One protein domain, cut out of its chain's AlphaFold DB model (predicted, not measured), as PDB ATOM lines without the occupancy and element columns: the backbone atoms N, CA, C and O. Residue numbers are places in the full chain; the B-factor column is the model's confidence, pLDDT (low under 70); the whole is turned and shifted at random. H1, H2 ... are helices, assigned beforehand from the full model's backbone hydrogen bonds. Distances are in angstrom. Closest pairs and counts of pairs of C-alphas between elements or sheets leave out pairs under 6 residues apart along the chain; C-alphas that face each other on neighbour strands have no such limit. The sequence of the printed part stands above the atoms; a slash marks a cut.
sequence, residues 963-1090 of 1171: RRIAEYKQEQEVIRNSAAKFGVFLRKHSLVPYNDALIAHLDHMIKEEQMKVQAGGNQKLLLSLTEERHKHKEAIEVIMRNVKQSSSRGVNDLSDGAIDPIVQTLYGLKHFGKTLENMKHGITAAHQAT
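What this domain is: This is residues 963 to 1090 of the 1171 residues of an uncharacterized protein of Aulographum hederae CBS 113979 (UniProt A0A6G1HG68). Long helix H1 runs through the middle of a loose group of helices, with the hairpin of H2 and H3 on one side and short H4 on another; from H4 the chain turns into H5, whose residues 1079 to 1089 stick out. The printed part has 128 residues with five named helices, H1 to H5 in that order, and no named strand: all helix. It is loose, with a radius of gyration of the C-alphas of 17.8 A and spans of 53 by 38 by 37 A.

How they stand to each other: H1, residues 963 to 989, touches H3, residues 1019 to 1046, with residues 980 to 984 alone, at a steep tilt of 39 degrees; the closest C-alphas, of Val 984 and Val 1043, are 6.5 A apart. H2, residues 997 to 1014, and H3 form a hairpin at a shallow tilt of 24 degrees, opposite ways, closest at C-alphas 1009 and 1022, 5.7 A. H1 touches H4, residues 1060 to 1067, with residues 974 to 978 alone, closest at C-alphas 978 and 1062, 6.5 A. H4 and H5, residues 1073 to 1089, touch only at the corner, closest at C-alphas 1067 and 1073, 3.9 A. Every O i to N i+4 pair is within hydrogen-bond range in H2, H3, H4 and H5, and 22 of 23 in H1.

Where its parts are: H1 begins at C-alpha 963 (118.569, 107.958, 167.768) and is 39.3 A long; H3 is 40.4 A, H2 25.7 A, and H5 24.4 A, ending at C-alpha 1089 (157.289, 94.339, 165.167).

The domain as a whole: The printed part has no cut; the link from H3 to H4 is long, and pLDDT is under 70 at residues 987 to 996, 1039, 1042 to 1056 and 1086 to 1090.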
ATOM      1  N   ARG A 963     117.997 108.646 166.600       93.31
ATOM      2  CA  ARG A 963     118.569 107.958 167.768       93.31
ATOM      3  C   ARG A 963     120.060 107.655 167.584       93.31
ATOM      4  O   ARG A 963     120.838 108.021 168.457       93.31
ATOM      5  N   ARG A 964     120.482 107.060 166.457       88.38
ATOM      6  CA  ARG A 964     121.915 106.791 166.197       88.38
ATOM      7  C   ARG A 964     122.749 108.080 166.185       88.38
ATOM      8  O   ARG A 964     123.827 108.101 166.760       88.38
ATOM      9  N   ILE A 965     122.231 109.172 165.617       87.69
ATOM     10  CA  ILE A 965     122.897 110.490 165.629       87.69
ATOM     11  C   ILE A 965     123.066 111.032 167.059       87.69
ATOM     12  O   ILE A 965     124.092 111.644 167.357       87.69
ATOM     13  N   ALA A 966     122.093 110.817 167.950       90.69
ATOM     14  CA  ALA A 966     122.219 111.189 169.360       90.69
ATOM     15  C   ALA A 966     123.259 110.320 170.093       90.69
ATOM     16  O   ALA A 966     124.114 110.862 170.790       90.69
ATOM     17  N   GLU A 967     123.235 108.999 169.876       92.81
ATOM     18  CA  GLU A 967     124.214 108.059 170.440       92.81
ATOM     19  C   GLU A 967     125.650 108.406 169.982       92.81
ATOM     20  O   GLU A 967     126.528 108.590 170.822       92.81
ATOM     21  N   TYR A 968     125.888 108.638 168.683       92.50
ATOM     22  CA  TYR A 968     127.207 109.053 168.177       92.50
ATOM     23  C   TYR A 968     127.695 110.383 168.769       92.50
ATOM     24  O   TYR A 968     128.878 110.507 169.077       92.50
ATOM     25  N   LYS A 969     126.813 111.373 168.964       85.44
ATOM     26  CA  LYS A 969     127.187 112.650 169.602       85.44
ATOM     27  C   LYS A 969     127.573 112.479 171.071       85.44
ATOM     28  O   LYS A 969     128.462 113.182 171.546       85.44
ATOM     29  N   GLN A 970     126.940 111.543 171.780       92.62
ATOM     30  CA  GLN A 970     127.312 111.202 173.150       92.62
ATOM     31  C   GLN A 970     128.700 110.542 173.201       92.62
ATOM     32  O   GLN A 970     129.539 110.958 173.997       92.62
ATOM     33  N   GLU A 971     128.983 109.576 172.320       93.12
ATOM     34  CA  GLU A 971     130.306 108.931 172.257       93.12
ATOM     35  C   GLU A 971     131.410 109.905 171.828       93.12
ATOM     36  O   GLU A 971     132.471 109.942 172.451       93.12
ATOM     37  N   GLN A 972     131.146 110.755 170.831       88.69
ATOM     38  CA  GLN A 972     132.063 111.807 170.386       88.69
ATOM     39  C   GLN A 972     132.468 112.735 171.541       88.69
ATOM     40  O   GLN A 972     133.636 113.114 171.648       88.69
ATOM     41  N   GLU A 973     131.536 113.068 172.439       84.12
ATOM     42  CA  GLU A 973     131.817 113.907 173.604       84.12
ATOM     43  C   GLU A 973     132.637 113.174 174.680       84.12
ATOM     44  O   GLU A 973     133.528 113.777 175.287       84.12
ATOM     45  N   VAL A 974     132.425 111.870 174.884       89.25
ATOM     46  CA  VAL A 974     133.278 111.055 175.773       89.25
ATOM     47  C   VAL A 974     134.694 110.923 175.202       89.25
ATOM     48  O   VAL A 974     135.666 111.094 175.943       89.25
ATOM     49  N   ILE A 975     134.834 110.715 173.888       86.88
ATOM     50  CA  ILE A 975     136.129 110.696 173.189       86.88
ATOM     51  C   ILE A 975     136.833 112.052 173.340       86.88
ATOM     52  O   ILE A 975     137.994 112.095 173.750       86.88
ATOM     53  N   ARG A 976     136.128 113.167 173.102       79.12
ATOM     54  CA  ARG A 976     136.669 114.535 173.215       79.12
ATOM     55  C   ARG A 976     137.172 114.845 174.629       79.12
ATOM     56  O   ARG A 976     138.293 115.332 174.786       79.12
ATOM     57  N   ASN A 977     136.387 114.519 175.657       79.75
ATOM     58  CA  ASN A 977     136.772 114.736 177.057       79.75
ATOM     59  C   ASN A 977     137.869 113.774 177.541       79.75
ATOM     60  O   ASN A 977     138.659 114.134 178.415       79.75
ATOM     61  N   SER A 978     137.964 112.574 176.970       85.00
ATOM     62  CA  SER A 978     139.059 111.643 177.263       85.00
ATOM     63  C   SER A 978     140.362 112.114 176.620       85.00
ATOM     64  O   SER A 978     141.364 112.248 177.318       85.00
ATOM     65  N   ALA A 979     140.343 112.474 175.331       80.69
ATOM     66  CA  ALA A 979     141.488 113.049 174.617       80.69
ATOM     67  C   ALA A 979     142.040 114.303 175.320       80.69
ATOM     68  O   ALA A 979     143.254 114.458 175.451       80.69
ATOM     69  N   ALA A 980     141.156 115.145 175.864       72.88
ATOM     70  CA  ALA A 980     141.534 116.280 176.700       72.88
ATOM     71  C   ALA A 980     142.370 115.864 177.928       72.88
ATOM     72  O   ALA A 980     143.432 116.438 178.169       72.88
ATOM     73  N   LYS A 981     141.935 114.837 178.678       78.19
ATOM     74  CA  LYS A 981     142.678 114.285 179.830       78.19
ATOM     75  C   LYS A 981     144.010 113.657 179.404       78.19
ATOM     76  O   LYS A 981     145.019 113.890 180.068       78.19
ATOM     77  N   PHE A 982     144.044 112.937 178.279       78.31
ATOM     78  CA  PHE A 982     145.290 112.408 177.715       78.31
ATOM     79  C   PHE A 982     146.284 113.524 177.373       78.31
ATOM     80  O   PHE A 982     147.451 113.403 177.725       78.31
ATOM     81  N   GLY A 983     145.846 114.648 176.796       72.31
ATOM     82  CA  GLY A 983     146.715 115.809 176.554       72.31
ATOM     83  C   GLY A 983     147.268 116.455 177.835       72.31
ATOM     84  O   GLY A 983     148.412 116.917 177.855       72.31
ATOM     85  N   VAL A 984     146.509 116.439 178.942       72.06
ATOM     86  CA  VAL A 984     147.028 116.846 180.264       72.06
ATOM     87  C   VAL A 984     148.134 115.905 180.739       72.06
ATOM     88  O   VAL A 984     149.175 116.375 181.201       72.06
ATOM     89  N   PHE A 985     147.920 114.591 180.624       77.62
ATOM     90  CA  PHE A 985     148.913 113.593 181.011       77.62
ATOM     91  C   PHE A 985     150.165 113.674 180.129       77.62
ATOM     92  O   PHE A 985     151.269 113.834 180.644       77.62
ATOM     93  N   LEU A 986     150.007 113.682 178.803       75.06
ATOM     94  CA  LEU A 986     151.112 113.808 177.853       75.06
ATOM     95  C   LEU A 986     151.938 115.074 178.107       75.06
ATOM     96  O   LEU A 986     153.156 115.012 178.014       75.06
ATOM     97  N   ARG A 987     151.347 116.190 178.555       69.69
ATOM     98  CA  ARG A 987     152.123 117.384 178.939       69.69
ATOM     99  C   ARG A 987     153.055 117.198 180.150       69.69
ATOM    100  O   ARG A 987     153.972 117.998 180.317       69.69
ATOM    101  N   LYS A 988     152.853 116.180 180.994       69.12
ATOM    102  CA  LYS A 988     153.800 115.810 182.065       69.12
ATOM    103  C   LYS A 988     154.919 114.872 181.580       69.12
ATOM    104  O   LYS A 988     155.982 114.865 182.193       69.12
ATOM    105  N   HIS A 989     154.686 114.094 180.516       69.69
ATOM    106  CA  HIS A 989     155.543 112.963 180.112       69.69
ATOM    107  C   HIS A 989     156.094 113.043 178.669       69.69
ATOM    108  O   HIS A 989     156.884 112.192 178.272       69.69
ATOM    109  N   SER A 990     155.720 114.062 177.887       66.69
ATOM    110  CA  SER A 990     156.141 114.303 176.498       66.69
ATOM    111  C   SER A 990     156.575 115.757 176.294       66.69
ATOM    112  O   SER A 990     155.972 116.687 176.831       66.69
ATOM    113  N   LEU A 991     157.592 115.956 175.450       56.56
ATOM    114  CA  LEU A 991     158.064 117.274 174.999       56.56
ATOM    115  C   LEU A 991     157.034 118.019 174.133       56.56
ATOM    116  O   LEU A 991     157.037 119.248 174.102       56.56
ATOM    117  N   VAL A 992     156.147 117.287 173.450       59.41
ATOM    118  CA  VAL A 992     155.062 117.843 172.630       59.41
ATOM    119  C   VAL A 992     153.727 117.346 173.207       59.41
ATOM    120  O   VAL A 992     153.449 116.146 173.135       59.41
ATOM    121  N   PRO A 993     152.913 118.223 173.834       54.69
ATOM    122  CA  PRO A 993     151.746 117.812 174.626       54.69
ATOM    123  C   PRO A 993     150.469 117.565 173.812       54.69
ATOM    124  O   PRO A 993     149.532 116.953 174.317       54.69
ATOM    125  N   TYR A 994     150.411 118.079 172.583       59.72
ATOM    126  CA  TYR A 994     149.293 117.946 171.651       59.72
ATOM    127  C   TYR A 994     149.859 117.864 170.232       59.72
ATOM    128  O   TYR A 994     150.833 118.546 169.917       59.72
ATOM    129  N   ASN A 995     149.259 117.026 169.386       60.03
ATOM    130  CA  ASN A 995     149.580 116.951 167.964       60.03
ATOM    131  C   ASN A 995     148.452 117.640 167.185       60.03
ATOM    132  O   ASN A 995     147.350 117.099 167.085       60.03
ATOM    133  N   ASP A 996     148.713 118.835 166.654       64.56
ATOM    134  CA  ASP A 996     147.699 119.756 166.106       64.56
ATOM    135  C   ASP A 996     147.109 119.327 164.740       64.56
ATOM    136  O   ASP A 996     146.480 120.123 164.036       64.56
ATOM    137  N   ALA A 997     147.262 118.055 164.361       72.75
ATOM    138  CA  ALA A 997     146.793 117.485 163.099       72.75
ATOM    139  C   ALA A 997     145.295 117.732 162.824       72.75
ATOM    140  O   ALA A 997     144.919 117.977 161.679       72.75
ATOM    141  N   LEU A 998     144.438 117.746 163.856       76.44
ATOM    142  CA  LEU A 998     143.011 118.055 163.685       76.44
ATOM    143  C   LEU A 998     142.763 119.534 163.340       76.44
ATOM    144  O   LEU A 998     141.863 119.832 162.557       76.44
ATOM    145  N   ILE A 999     143.581 120.466 163.846       83.06
ATOM    146  CA  ILE A 999     143.518 121.875 163.427       83.06
ATOM    147  C   ILE A 999     143.933 121.990 161.957       83.06
ATOM    148  O   ILE A 999     143.236 122.650 161.192       83.06
ATOM    149  N   ALA A1000     145.015 121.317 161.551       81.25
ATOM    150  CA  ALA A1000     145.482 121.316 160.164       81.25
ATOM    151  C   ALA A1000     144.446 120.712 159.194       81.25
ATOM    152  O   ALA A1000     144.205 121.271 158.124       81.25
ATOM    153  N   HIS A1001     143.780 119.621 159.585       83.44
ATOM    154  CA  HIS A1001     142.701 119.004 158.811       83.44
ATOM    155  C   HIS A1001     141.467 119.918 158.692       83.44
ATOM    156  O   HIS A1001     140.939 120.101 157.595       83.44
ATOM    157  N   LEU A1002     141.046 120.564 159.786       87.38
ATOM    158  CA  LEU A1002     139.948 121.536 159.756       87.38
ATOM    159  C   LEU A1002     140.298 122.774 158.914       87.38
ATOM    160  O   LEU A1002     139.463 123.229 158.140       87.38
ATOM    161  N   ASP A1003     141.525 123.300 159.005       91.19
ATOM    162  CA  ASP A1003     141.997 124.398 158.148       91.19
ATOM    163  C   ASP A1003     142.042 124.001 156.657       91.19
ATOM    164  O   ASP A1003     141.706 124.814 155.795       91.19
ATOM    165  N   HIS A1004     142.376 122.745 156.337       90.25
ATOM    166  CA  HIS A1004     142.312 122.215 154.971       90.25
ATOM    167  C   HIS A1004     140.871 122.154 154.439       90.25
ATOM    168  O   HIS A1004     140.616 122.686 153.357       90.25
ATOM    169  N   MET A1005     139.924 121.581 155.193       91.75
ATOM    170  CA  MET A1005     138.514 121.513 154.776       91.75
ATOM    171  C   MET A1005     137.872 122.902 154.674       91.75
ATOM    172  O   MET A1005     137.152 123.184 153.719       91.75
ATOM    173  N   ILE A1006     138.178 123.812 155.607       96.19
ATOM    174  CA  ILE A1006     137.727 125.212 155.545       96.19
ATOM    175  C   ILE A1006     138.243 125.893 154.274       96.19
ATOM    176  O   ILE A1006     137.483 126.613 153.631       96.19
ATOM    177  N   LYS A1007     139.500 125.656 153.874       95.25
ATOM    178  CA  LYS A1007     140.058 126.204 152.629       95.25
ATOM    179  C   LYS A1007     139.332 125.670 151.388       95.25
ATOM    180  O   LYS A1007     139.069 126.442 150.469       95.25
ATOM    181  N   GLU A1008     138.984 124.385 151.353       92.94
ATOM    182  CA  GLU A1008     138.212 123.814 150.241       92.94
ATOM    183  C   GLU A1008     136.791 124.372 150.167       92.94
ATOM    184  O   GLU A1008     136.367 124.821 149.102       92.94
ATOM    185  N   GLU A1009     136.072 124.423 151.289       95.00
ATOM    186  CA  GLU A1009     134.732 125.014 151.326       95.00
ATOM    187  C   GLU A1009     134.754 126.525 151.052       95.00
ATOM    188  O   GLU A1009     133.821 127.041 150.446       95.00
ATOM    189  N   GLN A1010     135.827 127.250 151.386       95.31
ATOM    190  CA  GLN A1010     136.004 128.644 150.958       95.31
ATOM    191  C   GLN A1010     136.122 128.775 149.436       95.31
ATOM    192  O   GLN A1010     135.483 129.659 148.865       95.31
ATOM    193  N   MET A1011     136.882 127.901 148.767       92.38
ATOM    194  CA  MET A1011     136.967 127.897 147.298       92.38
ATOM    195  C   MET A1011     135.614 127.542 146.662       92.38
ATOM    196  O   MET A1011     135.187 128.211 145.723       92.38
ATOM    197  N   LYS A1012     134.884 126.565 147.219       93.06
ATOM    198  CA  LYS A1012     133.528 126.213 146.762       93.06
ATOM    199  C   LYS A1012     132.538 127.363 146.979       93.06
ATOM    200  O   LYS A1012     131.785 127.687 146.069       93.06
ATOM    201  N   VAL A1013     132.552 128.032 148.136       93.75
ATOM    202  CA  VAL A1013     131.682 129.191 148.436       93.75
ATOM    203  C   VAL A1013     131.991 130.392 147.534       93.75
ATOM    204  O   VAL A1013     131.061 131.083 147.124       93.75
ATOM    205  N   GLN A1014     133.251 130.615 147.141       86.75
ATOM    206  CA  GLN A1014     133.602 131.626 146.127       86.75
ATOM    207  C   GLN A1014     133.005 131.316 144.741       86.75
ATOM    208  O   GLN A1014     132.716 132.244 143.990       86.75
ATOM    209  N   ALA A1015     132.746 130.040 144.437       87.56
ATOM    210  CA  ALA A1015     132.007 129.577 143.260       87.56
ATOM    211  C   ALA A1015     130.487 129.387 143.506       87.56
ATOM    212  O   ALA A1015     129.807 128.753 142.704       87.56
ATOM    213  N   GLY A1016     129.929 129.919 144.604       84.94
ATOM    214  CA  GLY A1016     128.490 129.843 144.922       84.94
ATOM    215  C   GLY A1016     128.055 128.659 145.803       84.94
ATOM    216  O   GLY A1016     126.860 128.414 145.956       84.94
ATOM    217  N   GLY A1017     129.005 127.926 146.390       85.06
ATOM    218  CA  GLY A1017     128.775 126.765 147.259       85.06
ATOM    219  C   GLY A1017     128.136 127.049 148.630       85.06
ATOM    220  O   GLY A1017     127.787 128.172 148.995       85.06
ATOM    221  N   ASN A1018     127.969 125.986 149.427       85.19
ATOM    222  CA  ASN A1018     127.132 125.990 150.631       85.19
ATOM    223  C   ASN A1018     127.765 126.717 151.835       85.19
ATOM    224  O   ASN A1018     128.421 126.119 152.691       85.19
ATOM    225  N   GLN A1019     127.455 128.005 151.971       92.50
ATOM    226  CA  GLN A1019     127.951 128.865 153.049       92.50
ATOM    227  C   GLN A1019     127.613 128.376 154.477       92.50
ATOM    228  O   GLN A1019     128.319 128.738 155.419       92.50
ATOM    229  N   LYS A1020     126.592 127.521 154.670       91.62
ATOM    230  CA  LYS A1020     126.287 126.935 155.993       91.62
ATOM    231  C   LYS A1020     127.338 125.917 156.442       91.62
ATOM    232  O   LYS A1020     127.658 125.887 157.626       91.62
ATOM    233  N   LEU A1021     127.879 125.120 155.516       89.56
ATOM    234  CA  LEU A1021     128.896 124.107 155.821       89.56
ATOM    235  C   LEU A1021     130.220 124.768 156.225       89.56
ATOM    236  O   LEU A1021     130.828 124.389 157.226       89.56
ATOM    237  N   LEU A1022     130.606 125.825 155.502       94.62
ATOM    238  CA  LEU A1022     131.746 126.667 155.859       94.62
ATOM    239  C   LEU A1022     131.598 127.251 157.275       94.62
ATOM    240  O   LEU A1022     132.537 127.172 158.066       94.62
ATOM    241  N   LEU A1023     130.417 127.781 157.621       94.25
ATOM    242  CA  LEU A1023     130.151 128.292 158.970       94.25
ATOM    243  C   LEU A1023     130.324 127.202 160.039       94.25
ATOM    244  O   LEU A1023     131.096 127.416 160.973       94.25
ATOM    245  N   SER A1024     129.710 126.021 159.881       92.12
ATOM    246  CA  SER A1024     129.859 124.929 160.859       92.12
ATOM    247  C   SER A1024     131.307 124.455 161.018       92.12
ATOM    248  O   SER A1024     131.756 124.276 162.146       92.12
ATOM    249  N   LEU A1025     132.081 124.343 159.931       90.94
ATOM    250  CA  LEU A1025     133.499 123.965 160.015       90.94
ATOM    251  C   LEU A1025     134.333 125.030 160.747       90.94
ATOM    252  O   LEU A1025     135.191 124.695 161.568       90.94
ATOM    253  N   THR A1026     134.070 126.322 160.507       93.88
ATOM    254  CA  THR A1026     134.740 127.399 161.258       93.88
ATOM    255  C   THR A1026     134.353 127.412 162.740       93.88
ATOM    256  O   THR A1026     135.211 127.678 163.584       93.88
ATOM    257  N   GLU A1027     133.107 127.065 163.070       93.00
ATOM    258  CA  GLU A1027     132.614 126.949 164.446       93.00
ATOM    259  C   GLU A1027     133.240 125.746 165.176       93.00
ATOM    260  O   GLU A1027     133.705 125.887 166.307       93.00
ATOM    261  N   GLU A1028     133.331 124.581 164.530       84.94
ATOM    262  CA  GLU A1028     133.997 123.390 165.078       84.94
ATOM    263  C   GLU A1028     135.492 123.629 165.310       84.94
ATOM    264  O   GLU A1028     136.010 123.320 166.387       84.94
ATOM    265  N   ARG A1029     136.182 124.278 164.362       90.75
ATOM    266  CA  ARG A1029     137.574 124.707 164.545       90.75
ATOM    267  C   ARG A1029     137.733 125.686 165.705       90.75
ATOM    268  O   ARG A1029     138.721 125.593 166.437       90.75
ATOM    269  N   HIS A1030     136.794 126.615 165.892       90.44
ATOM    270  CA  HIS A1030     136.832 127.537 167.024       90.44
ATOM    271  C   HIS A1030     136.646 126.793 168.353       90.44
ATOM    272  O   HIS A1030     137.508 126.909 169.221       90.44
ATOM    273  N   LYS A1031     135.620 125.937 168.466       84.88
ATOM    274  CA  LYS A1031     135.364 125.081 169.640       84.88
ATOM    275  C   LYS A1031     136.530 124.147 169.966       84.88
ATOM    276  O   LYS A1031     136.802 123.890 171.137       84.88
ATOM    277  N   HIS A1032     137.235 123.629 168.959       80.25
ATOM    278  CA  HIS A1032     138.407 122.782 169.181       80.25
ATOM    279  C   HIS A1032     139.606 123.586 169.713       80.25
ATOM    280  O   HIS A1032     140.247 123.154 170.672       80.25
ATOM    281  N   LYS A1033     139.865 124.785 169.168       83.75
ATOM    282  CA  LYS A1033     140.895 125.695 169.703       83.75
ATOM    283  C   LYS A1033     140.554 126.196 171.107       83.75
ATOM    284  O   LYS A1033     141.434 126.215 171.961       83.75
ATOM    285  N   GLU A1034     139.291 126.522 171.376       83.81
ATOM    286  CA  GLU A1034     138.812 126.882 172.714       83.81
ATOM    287  C   GLU A1034     139.002 125.724 173.703       83.81
ATOM    288  O   GLU A1034     139.526 125.937 174.793       83.81
ATOM    289  N   ALA A1035     138.668 124.487 173.316       73.00
ATOM    290  CA  ALA A1035     138.916 123.310 174.147       73.00
ATOM    291  C   ALA A1035     140.412 123.144 174.469       73.00
ATOM    292  O   ALA A1035     140.760 122.971 175.636       73.00
ATOM    293  N   ILE A1036     141.303 123.266 173.475       75.12
ATOM    294  CA  ILE A1036     142.762 123.236 173.688       75.12
ATOM    295  C   ILE A1036     143.205 124.371 174.622       75.12
ATOM    296  O   ILE A1036     143.967 124.128 175.555       75.12
ATOM    297  N   GLU A1037     142.693 125.591 174.454       79.25
ATOM    298  CA  GLU A1037     142.980 126.704 175.362       79.25
ATOM    299  C   GLU A1037     142.501 126.449 176.795       79.25
ATOM    300  O   GLU A1037     143.242 126.721 177.740       79.25
ATOM    301  N   VAL A1038     141.285 125.927 176.981       74.44
ATOM    302  CA  VAL A1038     140.737 125.559 178.294       74.44
ATOM    303  C   VAL A1038     141.594 124.470 178.936       74.44
ATOM    304  O   VAL A1038     141.957 124.607 180.100       74.44
ATOM    305  N   ILE A1039     142.026 123.456 178.180       67.19
ATOM    306  CA  ILE A1039     142.976 122.439 178.651       67.19
ATOM    307  C   ILE A1039     144.301 123.105 179.061       67.19
ATOM    308  O   ILE A1039     144.742 122.951 180.198       67.19
ATOM    309  N   MET A1040     144.928 123.908 178.195       71.25
ATOM    310  CA  MET A1040     146.202 124.577 178.495       71.25
ATOM    311  C   MET A1040     146.119 125.514 179.711       71.25
ATOM    312  O   MET A1040     147.080 125.589 180.486       71.25
ATOM    313  N   ARG A1041     144.990 126.212 179.879       72.44
ATOM    314  CA  ARG A1041     144.669 127.114 180.997       72.44
ATOM    315  C   ARG A1041     144.471 126.326 182.292       72.44
ATOM    316  O   ARG A1041     145.131 126.638 183.282       72.44
ATOM    317  N   ASN A1042     143.686 125.250 182.256       65.00
ATOM    318  CA  ASN A1042     143.470 124.357 183.392       65.00
ATOM    319  C   ASN A1042     144.778 123.685 183.831       65.00
ATOM    320  O   ASN A1042     145.067 123.673 185.022       65.00
ATOM    321  N   VAL A1043     145.637 123.237 182.904       62.28
ATOM    322  CA  VAL A1043     146.954 122.667 183.259       62.28
ATOM    323  C   VAL A1043     147.890 123.710 183.873       62.28
ATOM    324  O   VAL A1043     148.610 123.399 184.819       62.28
ATOM    325  N   LYS A1044     147.875 124.966 183.399       65.81
ATOM    326  CA  LYS A1044     148.625 126.060 184.052       65.81
ATOM    327  C   LYS A1044     148.117 126.327 185.483       65.81
ATOM    328  O   LYS A1044     148.916 126.655 186.358       65.81
ATOM    329  N   GLN A1045     146.821 126.143 185.745       62.00
ATOM    330  CA  GLN A1045     146.223 126.304 187.077       62.00
ATOM    331  C   GLN A1045     146.431 125.081 187.993       62.00
ATOM    332  O   GLN A1045     146.726 125.250 189.173       62.00
ATOM    333  N   SER A1046     146.395 123.848 187.479       53.81
ATOM    334  CA  SER A1046     146.740 122.645 188.257       53.81
ATOM    335  C   SER A1046     148.253 122.483 188.477       53.81
ATOM    336  O   SER A1046     148.673 121.712 189.333       53.81
ATOM    337  N   SER A1047     149.096 123.251 187.773       56.09
ATOM    338  CA  SER A1047     150.502 123.468 188.162       56.09
ATOM    339  C   SER A1047     150.668 124.389 189.385       56.09
ATOM    340  O   SER A1047     151.769 124.480 189.915       56.09
ATOM    341  N   SER A1048     149.614 125.094 189.824       55.44
ATOM    342  CA  SER A1048     149.650 126.042 190.957       55.44
ATOM    343  C   SER A1048     148.679 125.707 192.103       55.44
ATOM    344  O   SER A1048     148.847 126.210 193.212       55.44
ATOM    345  N   ARG A1049     147.728 124.786 191.896       48.91
ATOM    346  CA  ARG A1049     147.060 124.010 192.956       48.91
ATOM    347  C   ARG A1049     147.402 122.533 192.772       48.91
ATOM    348  O   ARG A1049     146.976 121.948 191.782       48.91
ATOM    349  N   GLY A1050     148.149 121.952 193.714       51.66
ATOM    350  CA  GLY A1050     148.714 120.595 193.638       51.66
ATOM    351  C   GLY A1050     147.695 119.454 193.741       51.66
ATOM    352  O   GLY A1050     147.736 118.676 194.689       51.66
ATOM    353  N   VAL A1051     146.791 119.360 192.768       49.25
ATOM    354  CA  VAL A1051     145.819 118.270 192.609       49.25
ATOM    355  C   VAL A1051     146.463 117.175 191.756       49.25
ATOM    356  O   VAL A1051     146.721 117.368 190.568       49.25
ATOM    357  N   ASN A1052     146.769 116.034 192.377       52.97
ATOM    358  CA  ASN A1052     147.570 114.957 191.780       52.97
ATOM    359  C   ASN A1052     146.740 113.877 191.054       52.97
ATOM    360  O   ASN A1052     147.270 112.818 190.733       52.97
ATOM    361  N   ASP A1053     145.478 114.165 190.725       57.00
ATOM    362  CA  ASP A1053     144.461 113.208 190.239       57.00
ATOM    363  C   ASP A1053     144.699 112.651 188.815       57.00
ATOM    364  O   ASP A1053     143.855 111.958 188.254       57.00
ATOM    365  N   LEU A1054     145.858 112.943 188.220       64.19
ATOM    366  CA  LEU A1054     146.362 112.310 186.999       64.19
ATOM    367  C   LEU A1054     147.775 111.781 187.269       64.19
ATOM    368  O   LEU A1054     148.775 112.398 186.880       64.19
ATOM    369  N   SER A1055     147.816 110.677 188.013       66.69
ATOM    370  CA  SER A1055     148.922 109.721 188.103       66.69
ATOM    371  C   SER A1055     148.734 108.607 187.063       66.69
ATOM    372  O   SER A1055     147.659 108.494 186.476       66.69
ATOM    373  N   ASP A1056     149.750 107.769 186.845       66.19
ATOM    374  CA  ASP A1056     149.731 106.743 185.789       66.19
ATOM    375  C   ASP A1056     148.502 105.809 185.889       66.19
ATOM    376  O   ASP A1056     147.809 105.584 184.900       66.19
ATOM    377  N   GLY A1057     148.144 105.364 187.100       71.75
ATOM    378  CA  GLY A1057     146.968 104.511 187.344       71.75
ATOM    379  C   GLY A1057     145.600 105.204 187.219       71.75
ATOM    380  O   GLY A1057     144.571 104.540 187.292       71.75
ATOM    381  N   ALA A1058     145.553 106.527 187.021       75.31
ATOM    382  CA  ALA A1058     144.312 107.248 186.716       75.31
ATOM    383  C   ALA A1058     143.943 107.187 185.217       75.31
ATOM    384  O   ALA A1058     142.871 107.654 184.824       75.31
ATOM    385  N   ILE A1059     144.819 106.620 184.378       82.62
ATOM    386  CA  ILE A1059     144.613 106.477 182.932       82.62
ATOM    387  C   ILE A1059     143.738 105.269 182.603       82.62
ATOM    388  O   ILE A1059     142.829 105.390 181.782       82.62
ATOM    389  N   ASP A1060     143.979 104.123 183.240       83.56
ATOM    390  CA  ASP A1060     143.297 102.870 182.897       83.56
ATOM    391  C   ASP A1060     141.759 102.968 182.974       83.56
ATOM    392  O   ASP A1060     141.103 102.516 182.033       83.56
ATOM    393  N   PRO A1061     141.138 103.650 183.964       88.88
ATOM    394  CA  PRO A1061     139.691 103.886 183.960       88.88
ATOM    395  C   PRO A1061     139.198 104.705 182.755       88.88
ATOM    396  O   PRO A1061     138.081 104.496 182.283       88.88
ATOM    397  N   ILE A1062     140.012 105.628 182.230       88.38
ATOM    398  CA  ILE A1062     139.680 106.436 181.043       88.38
ATOM    399  C   ILE A1062     139.770 105.569 179.781       88.38
ATOM    400  O   ILE A1062     138.887 105.643 178.930       88.38
ATOM    401  N   VAL A1063     140.789 104.707 179.680       90.75
ATOM    402  CA  VAL A1063     140.928 103.732 178.583       90.75
ATOM    403  C   VAL A1063     139.746 102.757 178.575       90.75
ATOM    404  O   VAL A1063     139.108 102.586 177.540       90.75
ATOM    405  N   GLN A1064     139.380 102.197 179.731       90.75
ATOM    406  CA  GLN A1064     138.216 101.312 179.858       90.75
ATOM    407  C   GLN A1064     136.897 102.032 179.528       90.75
ATOM    408  O   GLN A1064     136.045 101.476 178.839       90.75
ATOM    409  N   THR A1065     136.749 103.305 179.921       93.00
ATOM    410  CA  THR A1065     135.587 104.131 179.533       93.00
ATOM    411  C   THR A1065     135.487 104.316 178.013       93.00
ATOM    412  O   THR A1065     134.383 104.373 177.480       93.00
ATOM    413  N   LEU A1066     136.620 104.388 177.302       94.06
ATOM    414  CA  LEU A1066     136.638 104.461 175.839       94.06
ATOM    415  C   LEU A1066     136.294 103.127 175.167       94.06
ATOM    416  O   LEU A1066     135.659 103.145 174.118       94.06
ATOM    417  N   TYR A1067     136.667 101.984 175.746       95.06
ATOM    418  CA  TYR A1067     136.329 100.665 175.186       95.06
ATOM    419  C   TYR A1067     134.886 100.244 175.482       95.06
ATOM    420  O   TYR A1067     134.279  99.552 174.671       95.06
ATOM    421  N   GLY A1068     134.286 100.767 176.556       94.12
ATOM    422  CA  GLY A1068     132.850 100.654 176.835       94.12
ATOM    423  C   GLY A1068     131.927 101.488 175.927       94.12
ATOM    424  O   GLY A1068     130.718 101.513 176.160       94.12
ATOM    425  N   LEU A1069     132.451 102.190 174.912       95.56
ATOM    426  CA  LEU A1069     131.633 102.931 173.946       95.56
ATOM    427  C   LEU A1069     130.934 101.969 172.971       95.56
ATOM    428  O   LEU A1069     131.578 101.163 172.300       95.56
ATOM    429  N   LYS A1070     129.606 102.078 172.874       94.50
ATOM    430  CA  LYS A1070     128.715 101.133 172.183       94.50
ATOM    431  C   LYS A1070     129.008 100.996 170.684       94.50
ATOM    432  O   LYS A1070     128.842  99.902 170.151       94.50
ATOM    433  N   HIS A1071     129.402 102.073 170.002       93.56
ATOM    434  CA  HIS A1071     129.704 102.053 168.567       93.56
ATOM    435  C   HIS A1071     131.206 102.111 168.274       93.56
ATOM    436  O   HIS A1071     131.682 101.379 167.410       93.56
ATOM    437  N   PHE A1072     131.965 102.963 168.971       94.31
ATOM    438  CA  PHE A1072     133.394 103.166 168.684       94.31
ATOM    439  C   PHE A1072     134.362 102.386 169.588       94.31
ATOM    440  O   PHE A1072     135.554 102.333 169.284       94.31
ATOM    441  N   GLY A1073     133.891 101.762 170.671       94.50
ATOM    442  CA  GLY A1073     134.759 101.194 171.707       94.50
ATOM    443  C   GLY A1073     135.644 100.052 171.220       94.50
ATOM    444  O   GLY A1073     136.868 100.129 171.352       94.50
ATOM    445  N   LYS A1074     135.058  99.051 170.550       92.81
ATOM    446  CA  LYS A1074     135.823  97.933 169.969       92.81
ATOM    447  C   LYS A1074     136.799  98.399 168.880       92.81
ATOM    448  O   LYS A1074     137.903  97.878 168.779       92.81
ATOM    449  N   THR A1075     136.453  99.437 168.117       91.81
ATOM    450  CA  THR A1075     137.350 100.036 167.113       91.81
ATOM    451  C   THR A1075     138.575 100.690 167.760       91.81
ATOM    452  O   THR A1075     139.692 100.514 167.278       91.81
ATOM    453  N   LEU A1076     138.391 101.408 168.876       89.81
ATOM    454  CA  LEU A1076     139.488 102.005 169.649       89.81
ATOM    455  C   LEU A1076     140.354 100.940 170.345       89.81
ATOM    456  O   LEU A1076     141.570 101.111 170.456       89.81
ATOM    457  N   GLU A1077     139.750  99.837 170.787       91.44
ATOM    458  CA  GLU A1077     140.468  98.695 171.358       91.44
ATOM    459  C   GLU A1077     141.323  97.984 170.301       91.44
ATOM    460  O   GLU A1077     142.530  97.818 170.494       91.44
ATOM    461  N   ASN A1078     140.738  97.624 169.157       87.88
ATOM    462  CA  ASN A1078     141.449  96.986 168.049       87.88
ATOM    463  C   ASN A1078     142.582  97.889 167.525       87.88
ATOM    464  O   ASN A1078     143.676  97.408 167.235       87.88
ATOM    465  N   MET A1079     142.367  99.211 167.481       86.19
ATOM    466  CA  MET A1079     143.403 100.178 167.105       86.19
ATOM    467  C   MET A1079     144.579 100.196 168.094       86.19
ATOM    468  O   MET A1079     145.727 100.245 167.651       86.19
ATOM    469  N   LYS A1080     144.345 100.101 169.415       86.88
ATOM    470  CA  LYS A1080     145.446  99.942 170.389       86.88
ATOM    471  C   LYS A1080     146.219  98.651 170.131       86.88
ATOM    472  O   LYS A1080     147.447  98.693 170.147       86.88
ATOM    473  N   HIS A1081     145.533  97.530 169.913       84.31
ATOM    474  CA  HIS A1081     146.192  96.243 169.672       84.31
ATOM    475  C   HIS A1081     147.059  96.292 168.406       84.31
ATOM    476  O   HIS A1081     148.251  96.015 168.493       84.31
ATOM    477  N   GLY A1082     146.523  96.789 167.284       83.94
ATOM    478  CA  GLY A1082     147.283  96.968 166.042       83.94
ATOM    479  C   GLY A1082     148.484  97.913 166.180       83.94
ATOM    480  O   GLY A1082     149.570  97.596 165.701       83.94
ATOM    481  N   ILE A1083     148.345  99.040 166.892       77.19
ATOM    482  CA  ILE A1083     149.476  99.945 167.177       77.19
ATOM    483  C   ILE A1083     150.518  99.264 168.078       77.19
ATOM    484  O   ILE A1083     151.715  99.432 167.857       77.19
ATOM    485  N   THR A1084     150.087  98.481 169.070       78.19
ATOM    486  CA  THR A1084     150.991  97.771 169.992       78.19
ATOM    487  C   THR A1084     151.793  96.703 169.246       78.19
ATOM    488  O   THR A1084     153.019  96.702 169.343       78.19
ATOM    489  N   ALA A1085     151.126  95.879 168.432       74.38
ATOM    490  CA  ALA A1085     151.760  94.878 167.577       74.38
ATOM    491  C   ALA A1085     152.722  95.522 166.562       74.38
ATOM    492  O   ALA A1085     153.875  95.112 166.457       74.38
ATOM    493  N   ALA A1086     152.311  96.603 165.887       69.19
ATOM    494  CA  ALA A1086     153.173  97.324 164.946       69.19
ATOM    495  C   ALA A1086     154.407  97.954 165.623       69.19
ATOM    496  O   ALA A1086     155.497  97.948 165.049       69.19
ATOM    497  N   HIS A1087     154.280  98.471 166.850       65.38
ATOM    498  CA  HIS A1087     155.424  98.962 167.625       65.38
ATOM    499  C   HIS A1087     156.365  97.830 168.065       65.38
ATOM    500  O   HIS A1087     157.580  98.009 168.017       65.38
ATOM    501  N   GLN A1088     155.824  96.670 168.450       69.00
ATOM    502  CA  GLN A1088     156.613  95.481 168.793       69.00
ATOM    503  C   GLN A1088     157.367  94.934 167.569       69.00
ATOM    504  O   GLN A1088     158.567  94.689 167.651       69.00
ATOM    505  N   ALA A1089     156.705  94.840 166.412       67.06
ATOM    506  CA  ALA A1089     157.289  94.339 165.167       67.06
ATOM    507  C   ALA A1089     158.344  95.274 164.537       67.06
ATOM    508  O   ALA A1089     159.183  94.820 163.764       67.06
ATOM    509  N   THR A1090     158.326  96.579 164.843       64.25
ATOM    510  CA  THR A1090     159.234  97.571 164.223       64.25
ATOM    511  C   THR A1090     160.492  97.897 165.038       64.25
ATOM    512  O   THR A1090     161.235  98.801 164.651       64.25
TER     513      THR A1090